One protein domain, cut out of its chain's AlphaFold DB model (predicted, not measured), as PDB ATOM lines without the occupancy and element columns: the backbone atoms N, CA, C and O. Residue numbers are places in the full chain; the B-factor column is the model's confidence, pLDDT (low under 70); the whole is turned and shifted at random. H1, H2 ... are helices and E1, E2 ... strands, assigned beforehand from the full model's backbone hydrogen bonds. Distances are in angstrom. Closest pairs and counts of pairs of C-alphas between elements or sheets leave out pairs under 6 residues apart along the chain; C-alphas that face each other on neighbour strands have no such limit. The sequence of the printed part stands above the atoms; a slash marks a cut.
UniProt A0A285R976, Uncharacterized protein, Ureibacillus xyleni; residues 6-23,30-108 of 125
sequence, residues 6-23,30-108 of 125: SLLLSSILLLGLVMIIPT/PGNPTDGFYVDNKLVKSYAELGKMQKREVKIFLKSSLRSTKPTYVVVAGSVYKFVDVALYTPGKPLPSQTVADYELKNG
ATOM      1  N   SER A   6     264.692 316.154 448.391       44.06
ATOM      2  CA  SER A   6     265.170 316.649 447.083       44.06
ATOM      3  C   SER A   6     265.478 315.523 446.086       44.06
ATOM      4  O   SER A   6     265.268 315.678 444.889       44.06
ATOM      5  N   LEU A   7     265.920 314.355 446.570       44.75
ATOM      6  CA  LEU A   7     266.359 313.249 445.703       44.75
ATOM      7  C   LEU A   7     265.203 312.550 444.963       44.75
ATOM      8  O   LEU A   7     265.389 311.959 443.899       44.75
ATOM      9  N   LEU A   8     264.005 312.592 445.550       40.75
ATOM     10  CA  LEU A   8     262.798 312.017 444.959       40.75
ATOM     11  C   LEU A   8     262.251 312.895 443.829       40.75
ATOM     12  O   LEU A   8     261.802 312.355 442.823       40.75
ATOM     13  N   LEU A   9     262.353 314.223 443.950       46.16
ATOM     14  CA  LEU A   9     261.856 315.150 442.931       46.16
ATOM     15  C   LEU A   9     262.718 315.147 441.661       46.16
ATOM     16  O   LEU A   9     262.169 315.139 440.564       46.16
ATOM     17  N   SER A  10     264.046 315.082 441.788       45.75
ATOM     18  CA  SER A  10     264.948 315.034 440.627       45.75
ATOM     19  C   SER A  10     264.812 313.733 439.825       45.75
ATOM     20  O   SER A  10     264.870 313.750 438.598       45.75
ATOM     21  N   SER A  11     264.525 312.615 440.499       44.50
ATOM     22  CA  SER A  11     264.257 311.324 439.846       44.50
ATOM     23  C   SER A  11     262.947 311.331 439.045       44.50
ATOM     24  O   SER A  11     262.870 310.712 437.987       44.50
ATOM     25  N   ILE A  12     261.917 312.022 439.547       49.22
ATOM     26  CA  ILE A  12     260.614 312.154 438.880       49.22
ATOM     27  C   ILE A  12     260.710 313.115 437.693       49.22
ATOM     28  O   ILE A  12     260.075 312.867 436.677       49.22
ATOM     29  N   LEU A  13     261.541 314.160 437.776       49.69
ATOM     30  CA  LEU A  13     261.759 315.085 436.665       49.69
ATOM     31  C   LEU A  13     262.459 314.400 435.480       49.69
ATOM     32  O   LEU A  13     262.034 314.574 434.345       49.69
ATOM     33  N   LEU A  14     263.471 313.564 435.744       53.03
ATOM     34  CA  LEU A  14     264.132 312.750 434.713       53.03
ATOM     35  C   LEU A  14     263.184 311.708 434.097       53.03
ATOM     36  O   LEU A  14     263.173 311.544 432.883       53.03
ATOM     37  N   LEU A  15     262.353 311.041 434.906       50.44
ATOM     38  CA  LEU A  15     261.323 310.117 434.407       50.44
ATOM     39  C   LEU A  15     260.216 310.835 433.618       50.44
ATOM     40  O   LEU A  15     259.739 310.304 432.621       50.44
ATOM     41  N   GLY A  16     259.833 312.044 434.034       48.69
ATOM     42  CA  GLY A  16     258.878 312.893 433.323       48.69
ATOM     43  C   GLY A  16     259.428 313.386 431.986       48.69
ATOM     44  O   GLY A  16     258.706 313.373 430.998       48.69
ATOM     45  N   LEU A  17     260.720 313.722 431.923       49.72
ATOM     46  CA  LEU A  17     261.389 314.066 430.667       49.72
ATOM     47  C   LEU A  17     261.377 312.883 429.685       49.72
ATOM     48  O   LEU A  17     261.108 313.070 428.507       49.72
ATOM     49  N   VAL A  18     261.592 311.659 430.181       51.53
ATOM     50  CA  VAL A  18     261.549 310.425 429.375       51.53
ATOM     51  C   VAL A  18     260.137 310.109 428.859       51.53
ATOM     52  O   VAL A  18     260.009 309.528 427.786       51.53
ATOM     53  N   MET A  19     259.076 310.477 429.589       42.97
ATOM     54  CA  MET A  19     257.688 310.162 429.208       42.97
ATOM     55  C   MET A  19     256.971 311.253 428.397       42.97
ATOM     56  O   MET A  19     255.967 310.951 427.759       42.97
ATOM     57  N   ILE A  20     257.436 312.508 428.431       45.34
ATOM     58  CA  ILE A  20     256.792 313.634 427.721       45.34
ATOM     59  C   ILE A  20     257.335 313.802 426.297       45.34
ATOM     60  O   ILE A  20     256.682 314.439 425.475       45.34
ATOM     61  N   ILE A  21     258.490 313.214 425.967       46.28
ATOM     62  CA  ILE A  21     258.967 313.190 424.584       46.28
ATOM     63  C   ILE A  21     258.072 312.201 423.822       46.28
ATOM     64  O   ILE A  21     258.139 310.999 424.099       46.28
ATOM     65  N   PRO A  22     257.200 312.659 422.900       38.78
ATOM     66  CA  PRO A  22     256.459 311.740 422.056       38.78
ATOM     67  C   PRO A  22     257.475 310.843 421.357       38.78
ATOM     68  O   PRO A  22     258.462 311.325 420.810       38.78
ATOM     69  N   THR A  23     257.218 309.539 421.367       44.72
ATOM     70  CA  THR A  23     258.011 308.463 420.754       44.72
ATOM     71  C   THR A  23     258.156 308.573 419.230       44.72
ATOM     72  O   THR A  23     258.495 307.594 418.567       44.72
ATOM     73  N   PRO A  30     270.680 313.807 410.022       46.81
ATOM     74  CA  PRO A  30     272.071 314.038 409.657       46.81
ATOM     75  C   PRO A  30     272.550 315.386 410.222       46.81
ATOM     76  O   PRO A  30     272.065 316.438 409.810       46.81
ATOM     77  N   GLY A  31     273.452 315.345 411.209       64.31
ATOM     78  CA  GLY A  31     273.958 316.528 411.914       64.31
ATOM     79  C   GLY A  31     273.430 316.768 413.336       64.31
ATOM     80  O   GLY A  31     273.940 317.673 413.987       64.31
ATOM     81  N   ASN A  32     272.481 315.973 413.843       74.00
ATOM     82  CA  ASN A  32     272.043 316.035 415.240       74.00
ATOM     83  C   ASN A  32     272.481 314.775 416.007       74.00
ATOM     84  O   ASN A  32     272.113 313.674 415.591       74.00
ATOM     85  N   PRO A  33     273.225 314.924 417.119       84.44
ATOM     86  CA  PRO A  33     273.628 313.811 417.966       84.44
ATOM     87  C   PRO A  33     272.417 313.164 418.638       84.44
ATOM     88  O   PRO A  33     271.385 313.802 418.868       84.44
ATOM     89  N   THR A  34     272.558 311.884 418.955       87.56
ATOM     90  CA  THR A  34     271.527 311.076 419.606       87.56
ATOM     91  C   THR A  34     271.203 311.584 421.018       87.56
ATOM     92  O   THR A  34     272.084 311.849 421.826       87.56
ATOM     93  N   ASP A  35     269.922 311.656 421.381       88.94
ATOM     94  CA  ASP A  35     269.543 312.030 422.747       88.94
ATOM     95  C   ASP A  35     270.002 310.968 423.772       88.94
ATOM     96  O   ASP A  35     269.681 309.771 423.680       88.94
ATOM     97  N   GLY A  36     270.749 311.404 424.788       89.44
ATOM     98  CA  GLY A  36     271.370 310.488 425.737       89.44
ATOM     99  C   GLY A  36     272.459 311.089 426.618       89.44
ATOM    100  O   GLY A  36     272.573 312.300 426.808       89.44
ATOM    101  N   PHE A  37     273.251 310.194 427.201       89.50
ATOM    102  CA  PHE A  37     274.362 310.490 428.093       89.50
ATOM    103  C   PHE A  37     275.687 310.380 427.358       89.50
ATOM    104  O   PHE A  37     276.046 309.305 426.872       89.50
ATOM    105  N   TYR A  38     276.433 311.478 427.372       90.06
ATOM    106  CA  TYR A  38     277.755 311.577 426.781       90.06
ATOM    107  C   TYR A  38     278.799 311.737 427.872       90.06
ATOM    108  O   TYR A  38     278.646 312.556 428.778       90.06
ATOM    109  N   VAL A  39     279.880 310.975 427.773       87.50
ATOM    110  CA  VAL A  39     281.053 311.112 428.638       87.50
ATOM    111  C   VAL A  39     282.230 311.366 427.727       87.50
ATOM    112  O   VAL A  39     282.459 310.588 426.807       87.50
ATOM    113  N   ASP A  40     282.944 312.465 427.961       87.38
ATOM    114  CA  ASP A  40     284.074 312.857 427.110       87.38
ATOM    115  C   ASP A  40     283.691 312.895 425.612       87.38
ATOM    116  O   ASP A  40     284.356 312.332 424.747       87.38
ATOM    117  N   ASN A  41     282.535 313.507 425.322       89.44
ATOM    118  CA  ASN A  41     281.907 313.604 423.997       89.44
ATOM    119  C   ASN A  41     281.496 312.288 423.319       89.44
ATOM    120  O   ASN A  41     281.060 312.326 422.171       89.44
ATOM    121  N   LYS A  42     281.563 311.142 423.997       87.44
ATOM    122  CA  LYS A  42     281.133 309.853 423.437       87.44
ATOM    123  C   LYS A  42     279.807 309.422 424.036       87.44
ATOM    124  O   LYS A  42     279.642 309.490 425.256       87.44
ATOM    125  N   LEU A  43     278.871 308.980 423.197       86.81
ATOM    126  CA  LEU A  43     277.598 308.434 423.658       86.81
ATOM    127  C   LEU A  43     277.857 307.141 424.435       86.81
ATOM    128  O   LEU A  43     278.334 306.156 423.880       86.81
ATOM    129  N   VAL A  44     277.509 307.131 425.719       86.81
ATOM    130  CA  VAL A  44     277.650 305.937 426.565       86.81
ATOM    131  C   VAL A  44     276.316 305.236 426.784       86.81
ATOM    132  O   VAL A  44     276.263 304.016 426.941       86.81
ATOM    133  N   LYS A  45     275.220 306.002 426.823       85.50
ATOM    134  CA  LYS A  45     273.873 305.442 426.949       85.50
ATOM    135  C   LYS A  45     272.829 306.367 426.348       85.50
ATOM    136  O   LYS A  45     272.662 307.489 426.820       85.50
ATOM    137  N   SER A  46     272.084 305.893 425.358       87.12
ATOM    138  CA  SER A  46     270.907 306.610 424.856       87.12
ATOM    139  C   SER A  46     269.738 306.528 425.844       87.12
ATOM    140  O   SER A  46     269.656 305.616 426.677       87.12
ATOM    141  N   TYR A  47     268.770 307.441 425.734       83.81
ATOM    142  CA  TYR A  47     267.540 307.322 426.530       83.81
ATOM    143  C   TYR A  47     266.714 306.086 426.183       83.81
ATOM    144  O   TYR A  47     266.108 305.489 427.073       83.81
ATOM    145  N   ALA A  48     266.732 305.666 424.916       83.75
ATOM    146  CA  ALA A  48     266.068 304.443 424.478       83.75
ATOM    147  C   ALA A  48     266.653 303.199 425.166       83.75
ATOM    148  O   ALA A  48     265.912 302.283 425.522       83.75
ATOM    149  N   GLU A  49     267.968 303.158 425.386       82.44
ATOM    150  CA  GLU A  49     268.612 302.086 426.147       82.44
ATOM    151  C   GLU A  49     268.314 302.175 427.642       82.44
ATOM    152  O   GLU A  49     267.988 301.159 428.251       82.44
ATOM    153  N   LEU A  50     268.378 303.373 428.234       79.81
ATOM    154  CA  LEU A  50     268.031 303.569 429.647       79.81
ATOM    155  C   LEU A  50     266.588 303.144 429.945       79.81
ATOM    156  O   LEU A  50     266.335 302.555 430.994       79.81
ATOM    157  N   GLY A  51     265.658 303.384 429.016       77.50
ATOM    158  CA  GLY A  51     264.259 302.966 429.133       77.50
ATOM    159  C   GLY A  51     264.047 301.446 429.133       77.50
ATOM    160  O   GLY A  51     263.017 300.982 429.613       77.50
ATOM    161  N   LYS A  52     265.018 300.666 428.636       83.19
ATOM    162  CA  LYS A  52     264.984 299.191 428.625       83.19
ATOM    163  C   LYS A  52     265.660 298.561 429.850       83.19
ATOM    164  O   LYS A  52     265.518 297.362 430.067       83.19
ATOM    165  N   MET A  53     266.413 299.340 430.629       77.94
ATOM    166  CA  MET A  53     267.171 298.849 431.784       77.94
ATOM    167  C   MET A  53     266.301 298.689 433.030       77.94
ATOM    168  O   MET A  53     265.295 299.380 433.218       77.94
ATOM    169  N   GLN A  54     266.733 297.832 433.957       80.62
ATOM    170  CA  GLN A  54     266.061 297.740 435.247       80.62
ATOM    171  C   GLN A  54     266.289 299.017 436.065       80.62
ATOM    172  O   GLN A  54     267.381 299.586 436.095       80.62
ATOM    173  N   LYS A  55     265.283 299.437 436.842       81.62
ATOM    174  CA  LYS A  55     265.353 300.645 437.691       81.62
ATOM    175  C   LYS A  55     266.582 300.674 438.612       81.62
ATOM    176  O   LYS A  55     267.101 301.749 438.914       81.62
ATOM    177  N   ARG A  56     267.032 299.508 439.095       80.38
ATOM    178  CA  ARG A  56     268.246 299.381 439.919       80.38
ATOM    179  C   ARG A  56     269.500 299.734 439.119       80.38
ATOM    180  O   ARG A  56     270.319 300.499 439.615       80.38
ATOM    181  N   GLU A  57     269.617 299.227 437.901       78.69
ATOM    182  CA  GLU A  57     270.762 299.450 437.013       78.69
ATOM    183  C   GLU A  57     270.841 300.909 436.567       78.69
ATOM    184  O   GLU A  57     271.902 301.517 436.663       78.69
ATOM    185  N   VAL A  58     269.705 301.518 436.201       77.94
ATOM    186  CA  VAL A  58     269.633 302.953 435.870       77.94
ATOM    187  C   VAL A  58     270.138 303.806 437.036       77.94
ATOM    188  O   VAL A  58     270.935 304.719 436.848       77.94
ATOM    189  N   LYS A  59     269.726 303.496 438.273       82.38
ATOM    190  CA  LYS A  59     270.206 304.219 439.463       82.38
ATOM    191  C   LYS A  59     271.711 304.074 439.677       82.38
ATOM    192  O   LYS A  59     272.332 305.034 440.130       82.38
ATOM    193  N   ILE A  60     272.271 302.890 439.427       82.62
ATOM    194  CA  ILE A  60     273.713 302.650 439.546       82.62
ATOM    195  C   ILE A  60     274.445 303.478 438.493       82.62
ATOM    196  O   ILE A  60     275.300 304.273 438.863       82.62
ATOM    197  N   PHE A  61     274.030 303.383 437.227       83.06
ATOM    198  CA  PHE A  61     274.585 304.163 436.124       83.06
ATOM    199  C   PHE A  61     274.616 305.664 436.440       83.06
ATOM    200  O   PHE A  61     275.688 306.261 436.470       83.06
ATOM    201  N   LEU A  62     273.471 306.260 436.796       83.44
ATOM    202  CA  LEU A  62     273.387 307.694 437.099       83.44
ATOM    203  C   LEU A  62     274.301 308.106 438.264       83.44
ATOM    204  O   LEU A  62     274.907 309.175 438.231       83.44
ATOM    205  N   LYS A  63     274.420 307.270 439.304       83.88
ATOM    206  CA  LYS A  63     275.329 307.536 440.429       83.88
ATOM    207  C   LYS A  63     276.794 307.460 440.012       83.88
ATOM    208  O   LYS A  63     277.568 308.308 440.448       83.88
ATOM    209  N   SER A  64     277.163 306.470 439.204       79.94
ATOM    210  CA  SER A  64     278.525 306.316 438.691       79.94
ATOM    211  C   SER A  64     278.904 307.491 437.792       79.94
ATOM    212  O   SER A  64     279.955 308.091 437.989       79.94
ATOM    213  N   SER A  65     278.007 307.913 436.899       79.56
ATOM    214  CA  SER A  65     278.204 309.086 436.043       79.56
ATOM    215  C   SER A  65     278.359 310.389 436.843       79.56
ATOM    216  O   SER A  65     279.181 311.220 436.483       79.56
ATOM    217  N   LEU A  66     277.649 310.560 437.969       81.00
ATOM    218  CA  LEU A  66     277.826 311.730 438.851       81.00
ATOM    219  C   LEU A  66     279.165 311.750 439.593       81.00
ATOM    220  O   LEU A  66     279.612 312.817 440.007       81.00
ATOM    221  N   ARG A  67     279.761 310.578 439.827       80.94
ATOM    222  CA  ARG A  67     281.048 310.432 440.522       80.94
ATOM    223  C   ARG A  67     282.236 310.388 439.568       80.94
ATOM    224  O   ARG A  67     283.369 310.375 440.038       80.94
ATOM    225  N   SER A  68     281.986 310.340 438.261       76.31
ATOM    226  CA  SER A  68     283.043 310.315 437.261       76.31
ATOM    227  C   SER A  68     283.873 311.595 437.328       76.31
ATOM    228  O   SER A  68     283.340 312.694 437.473       76.31
ATOM    229  N   THR A  69     285.187 311.451 437.188       81.12
ATOM    230  CA  THR A  69     286.107 312.575 436.976       81.12
ATOM    231  C   THR A  69     286.027 313.116 435.548       81.12
ATOM    232  O   THR A  69     286.519 314.211 435.277       81.12
ATOM    233  N   LYS A  70     285.398 312.367 434.631       82.38
ATOM    234  CA  LYS A  70     285.242 312.756 433.232       82.38
ATOM    235  C   LYS A  70     284.049 313.706 433.057       82.38
ATOM    236  O   LYS A  70     282.992 313.484 433.661       82.38
ATOM    237  N   PRO A  71     284.170 314.730 432.193       84.94
ATOM    238  CA  PRO A  71     283.048 315.581 431.820       84.94
ATOM    239  C   PRO A  71     281.872 314.743 431.314       84.94
ATOM    240  O   PRO A  71     282.002 313.995 430.346       84.94
ATOM    241  N   THR A  72     280.731 314.858 431.994       89.25
ATOM    242  CA  THR A  72     279.506 314.136 431.643       89.25
ATOM    243  C   THR A  72     278.418 315.126 431.252       89.25
ATOM    244  O   THR A  72     278.091 316.051 432.008       89.25
ATOM    245  N   TYR A  73     277.833 314.896 430.086       90.94
ATOM    246  CA  TYR A  73     276.811 315.728 429.482       90.94
ATOM    247  C   TYR A  73     275.572 314.913 429.156       90.94
ATOM    248  O   TYR A  73     275.610 313.697 428.972       90.94
ATOM    249  N   VAL A  74     274.459 315.620 429.100       91.44
ATOM    250  CA  VAL A  74     273.156 315.085 428.761       91.44
ATOM    251  C   VAL A  74     272.653 315.860 427.555       91.44
ATOM    252  O   VAL A  74     272.613 317.090 427.597       91.44
ATOM    253  N   VAL A  75     272.305 315.147 426.491       90.69
ATOM    254  CA  VAL A  75     271.787 315.721 425.248       90.69
ATOM    255  C   VAL A  75     270.300 315.413 425.163       90.69
ATOM    256  O   VAL A  75     269.907 314.251 425.265       90.69
ATOM    257  N   VAL A  76     269.484 316.458 425.030       87.44
ATOM    258  CA  VAL A  76     268.024 316.365 424.893       87.44
ATOM    259  C   VAL A  76     267.575 317.371 423.850       87.44
ATOM    260  O   VAL A  76     267.840 318.563 424.018       87.44
ATOM    261  N   ALA A  77     266.848 316.923 422.827       83.81
ATOM    262  CA  ALA A  77     266.187 317.797 421.859       83.81
ATOM    263  C   ALA A  77     267.121 318.890 421.287       83.81
ATOM    264  O   ALA A  77     266.763 320.067 421.217       83.81
ATOM    265  N   GLY A  78     268.356 318.513 420.933       83.06
ATOM    266  CA  GLY A  78     269.354 319.430 420.361       83.06
ATOM    267  C   GLY A  78     270.001 320.406 421.355       83.06
ATOM    268  O   GLY A  78     270.713 321.326 420.941       83.06
ATOM    269  N   SER A  79     269.785 320.210 422.658       87.94
ATOM    270  CA  SER A  79     270.414 320.976 423.737       87.94
ATOM    271  C   SER A  79     271.352 320.102 424.567       87.94
ATOM    272  O   SER A  79     271.044 318.949 424.864       87.94
ATOM    273  N   VAL A  80     272.486 320.669 424.977       91.88
ATOM    274  CA  VAL A  80     273.514 320.019 425.797       91.88
ATOM    275  C   VAL A  80     273.516 320.620 427.198       91.88
ATOM    276  O   VAL A  80     273.676 321.831 427.380       91.88
ATOM    277  N   TYR A  81     273.391 319.755 428.199       92.12
ATOM    278  CA  TYR A  81     273.392 320.101 429.615       92.12
ATOM    279  C   TYR A  81     274.550 319.409 430.327       92.12
ATOM    280  O   TYR A  81     274.839 318.241 430.074       92.12
ATOM    281  N   LYS A  82     275.190 320.085 431.283       91.19
ATOM    282  CA  LYS A  82     276.118 319.408 432.198       91.19
ATOM    283  C   LYS A  82     275.321 318.507 433.132       91.19
ATOM    284  O   LYS A  82     274.385 318.966 433.785       91.19
ATOM    285  N   PHE A  83     275.705 317.239 433.245       89.38
ATOM    286  CA  PHE A  83     274.915 316.276 434.011       89.38
ATOM    287  C   PHE A  83     274.805 316.635 435.500       89.38
ATOM    288  O   PHE A  83     273.746 316.468 436.103       89.38
ATOM    289  N   VAL A  84     275.869 317.189 436.087       85.88
ATOM    290  CA  VAL A  84     275.864 317.648 437.485       85.88
ATOM    291  C   VAL A  84     274.814 318.743 437.709       85.88
ATOM    292  O   VAL A  84     274.085 318.691 438.698       85.88
ATOM    293  N   ASP A  85     274.673 319.678 436.768       85.81
ATOM    294  CA  ASP A  85     273.696 320.769 436.864       85.81
ATOM    295  C   ASP A  85     272.258 320.238 436.742       85.81
ATOM    296  O   ASP A  85     271.376 320.658 437.491       85.81
ATOM    297  N   VAL A  86     272.035 319.252 435.863       84.94
ATOM    298  CA  VAL A  86     270.747 318.544 435.730       84.94
ATOM    299  C   VAL A  86     270.396 317.810 437.028       84.94
ATOM    300  O   VAL A  86     269.273 317.902 437.522       84.94
ATOM    301  N   ALA A  87     271.350 317.088 437.617       82.31
ATOM    302  CA  ALA A  87     271.116 316.287 438.817       82.31
ATOM    303  C   ALA A  87     270.879 317.130 440.080       82.31
ATOM    304  O   ALA A  87     270.176 316.692 440.995       82.31
ATOM    305  N   LEU A  88     271.455 318.335 440.128       82.12
ATOM    306  CA  LEU A  88     271.295 319.301 441.218       82.12
ATOM    307  C   LEU A  88     270.205 320.345 440.937       82.12
ATOM    308  O   LEU A  88     270.050 321.302 441.704       82.12
ATOM    309  N   TYR A  89     269.440 320.162 439.858       82.62
ATOM    310  CA  TYR A  89     268.442 321.121 439.425       82.62
ATOM    311  C   TYR A  89     267.417 321.411 440.525       82.62
ATOM    312  O   TYR A  89     266.755 320.519 441.062       82.62
ATOM    313  N   THR A  90     267.280 322.697 440.850       79.38
ATOM    314  CA  THR A  90     266.235 323.196 441.742       79.38
ATOM    315  C   THR A  90     265.105 323.783 440.900       79.38
ATOM    316  O   THR A  90     265.370 324.712 440.132       79.38
ATOM    317  N   PRO A  91     263.856 323.310 441.062       81.56
ATOM    318  CA  PRO A  91     262.719 323.871 440.345       81.56
ATOM    319  C   PRO A  91     262.607 325.393 440.503       81.56
ATOM    320  O   PRO A  91     262.844 325.931 441.585       81.56
ATOM    321  N   GLY A  92     262.245 326.083 439.419       78.38
ATOM    322  CA  GLY A  92     262.077 327.541 439.394       78.38
ATOM    323  C   GLY A  92     263.357 328.336 439.113       78.38
ATOM    324  O   GLY A  92     263.289 329.553 438.961       78.38
ATOM    325  N   LYS A  93     264.515 327.676 438.997       79.38
ATOM    326  CA  LYS A  93     265.725 328.279 438.420       79.38
ATOM    327  C   LYS A  93     265.857 327.879 436.948       79.38
ATOM    328  O   LYS A  93     265.416 326.786 436.590       79.38
ATOM    329  N   PRO A  94     266.450 328.717 436.084       82.38
ATOM    330  CA  PRO A  94     266.818 328.282 434.744       82.38
ATOM    331  C   PRO A  94     267.923 327.225 434.843       82.38
ATOM    332  O   PRO A  94     268.873 327.385 435.611       82.38
ATOM    333  N   LEU A  95     267.787 326.141 434.082       81.94
ATOM    334  CA  LEU A  95     268.841 325.146 433.923       81.94
ATOM    335  C   LEU A  95     269.756 325.600 432.772       81.94
ATOM    336  O   LEU A  95     269.261 325.726 431.650       81.94
ATOM    337  N   PRO A  96     271.052 325.871 433.013       87.88
ATOM    338  CA  PRO A  96     271.961 326.285 431.953       87.88
ATOM    339  C   PRO A  96     272.062 325.209 430.872       87.88
ATOM    340  O   PRO A  96     272.269 324.033 431.169       87.88
ATOM    341  N   SER A  97     271.933 325.630 429.621       90.00
ATOM    342  CA  SER A  97     272.032 324.766 428.449       90.00
ATOM    343  C   SER A  97     272.796 325.475 427.344       90.00
ATOM    344  O   SER A  97     272.941 326.698 427.361       90.00
ATOM    345  N   GLN A  98     273.310 324.694 426.406       90.56
ATOM    346  CA  GLN A  98     273.898 325.180 425.163       90.56
ATOM    347  C   GLN A  98     273.220 324.458 424.006       90.56
ATOM    348  O   GLN A  98     272.795 323.314 424.169       90.56
ATOM    349  N   THR A  99     273.146 325.087 422.836       91.50
ATOM    350  CA  THR A  99     272.810 324.332 421.626       91.50
ATOM    351  C   THR A  99     273.924 323.321 421.343       91.50
ATOM    352  O   THR A  99     275.074 323.531 421.744       91.50
ATOM    353  N   VAL A 100     273.611 322.224 420.650       90.12
ATOM    354  CA  VAL A 100     274.641 321.281 420.178       90.12
ATOM    355  C   VAL A 100     275.724 322.010 419.379       90.12
ATOM    356  O   VAL A 100     276.904 321.825 419.656       90.12
ATOM    357  N   ALA A 101     275.338 322.897 418.459       89.88
ATOM    358  CA  ALA A 101     276.289 323.641 417.639       89.88
ATOM    359  C   ALA A 101     277.264 324.479 418.489       89.88
ATOM    360  O   ALA A 101     278.477 324.395 418.305       89.88
ATOM    361  N   ASP A 102     276.755 325.236 419.468       91.94
ATOM    362  CA  ASP A 102     277.595 326.051 420.358       91.94
ATOM    363  C   ASP A 102     278.509 325.201 421.242       91.94
ATOM    364  O   ASP A 102     279.642 325.591 421.543       91.94
ATOM    365  N   TYR A 103     278.005 324.048 421.684       92.44
ATOM    366  CA  TYR A 103     278.776 323.100 422.468       92.44
ATOM    367  C   TYR A 103     279.947 322.541 421.654       92.44
ATOM    368  O   TYR A 103     281.090 322.611 422.114       92.44
ATOM    369  N   GLU A 104     279.681 322.034 420.449       91.69
ATOM    370  CA  GLU A 104     280.682 321.374 419.610       91.69
ATOM    371  C   GLU A 104     281.770 322.331 419.122       91.69
ATOM    372  O   GLU A 104     282.942 321.951 419.072       91.69
ATOM    373  N   LEU A 105     281.415 323.592 418.850       91.75
ATOM    374  CA  LEU A 105     282.370 324.651 418.502       91.75
ATOM    375  C   LEU A 105     283.438 324.876 419.583       91.75
ATOM    376  O   LEU A 105     284.544 325.308 419.270       91.75
ATOM    377  N   LYS A 106     283.112 324.609 420.854       88.75
ATOM    378  CA  LYS A 106     283.991 324.879 422.003       88.75
ATOM    379  C   LYS A 106     284.622 323.626 422.599       88.75
ATOM    380  O   LYS A 106     285.725 323.707 423.128       88.75
ATOM    381  N   ASN A 107     283.911 322.499 422.569       89.06
ATOM    382  CA  ASN A 107     284.259 321.303 423.341       89.06
ATOM    383  C   ASN A 107     284.592 320.094 422.458       89.06
ATOM    384  O   ASN A 107     284.969 319.058 422.995       89.06
ATOM    385  N   GLY A 108     284.490 320.216 421.130       89.06
ATOM    386  CA  GLY A 108     284.646 319.104 420.193       89.06
ATOM    387  C   GLY A 108     283.320 318.410 419.870       89.06
ATOM    388  O   GLY A 108     282.321 318.596 420.562       89.06
TER     389      GLY A 108
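This is residues 6 to 23 and 30 to 108 of the 125 residues of an uncharacterized protein of Ureibacillus xyleni (UniProt A0A285R976). A small, strongly twisted sheet of two hairpins, E1 with E2 and E3 with E4, has helices set round it: H2 at the end of E2, H3 and H4 near one another on the sheet, and H5 by the edge strand E4. The longest helix, H1, stands off the sheet to one side, near H4, while residues 52 to 57 stick out and a long link, residues 88 to 99, loops out and comes back beside E4. The 97 printed residues hold five named helices and four named strands in the order H1 E1 E2 H2 H3 E3 E4 H4 H5; the sheet, E2 E1 E3 E4, is antiparallel and the class is mixed, helices and strands. The whole is compact and rounded, with a radius of gyration of the C-alphas of 13.1 A and spans of 35 by 32 by 30 A.

H1, residues 6 to 20, begins at C-alpha 6 (265.170, 316.649, 447.083) and is 21.3 A long. E1 is residues 36 to 39, E2 residues 42 to 46 and H2 residues 47 to 50. H3, residues 55 to 67, is 18.7 A long and begins at C-alpha 55 (265.353, 300.645, 437.691). E3, residues 72 to 76, is 13.5 A long; E4 is residues 79 to 82 and H4 residues 83 to 87. H5, residues 100 to 107, ends at C-alpha 107 (284.259, 321.303, 423.341).

E1 and E3 are inner strands, antiparallel at 157 degrees, with N 38 and O 73 2.9 A apart. In the hairpin E1 and E2, N 37 and O 45 are 2.8 A apart; in the hairpin E3 and E4, N 74 and O 81 are 2.8 A apart. E2, H2 H3 and E3 form a split strand-helix-strand unit, two strands running the same way with E1 between them, and its crossover is right-handed. H4 is on the sheet at a height of 5.5 A, over none of its strands. H3 only grazes the sheet with residues 61 to 66, and its Leu 66 is close to Val 84 of H4 but not clearly touching, C-alphas 6.4 A apart. H2 only grazes the sheet too. H5 only grazes it with residues 100 to 104; the closest C-alphas of E4 and H5 are those of Ser 79 and Val 100, 5.5 A apart. H1 is not on the sheet and is close to H4 but not clearly touching, C-alphas of Ser 10 and Ala 87 6.5 A apart. Every O i to N i+4 pair is within hydrogen-bond range in H3 and H4, with 10 of 11 in H1 and 3 of 4 in H5; H2 is too short for such a pair.

The C-alphas farthest apart are those of Ser 6 and Pro 30, 38.1 A. Residues 24 to 29 are not printed, and C-alphas 23 and 30 are 18.8 A apart across this cut. The link from H4 to H5 is long. The mean pLDDT of the printed part is 77.4, and residues 6 to 23 and 30 to 31 are under 70.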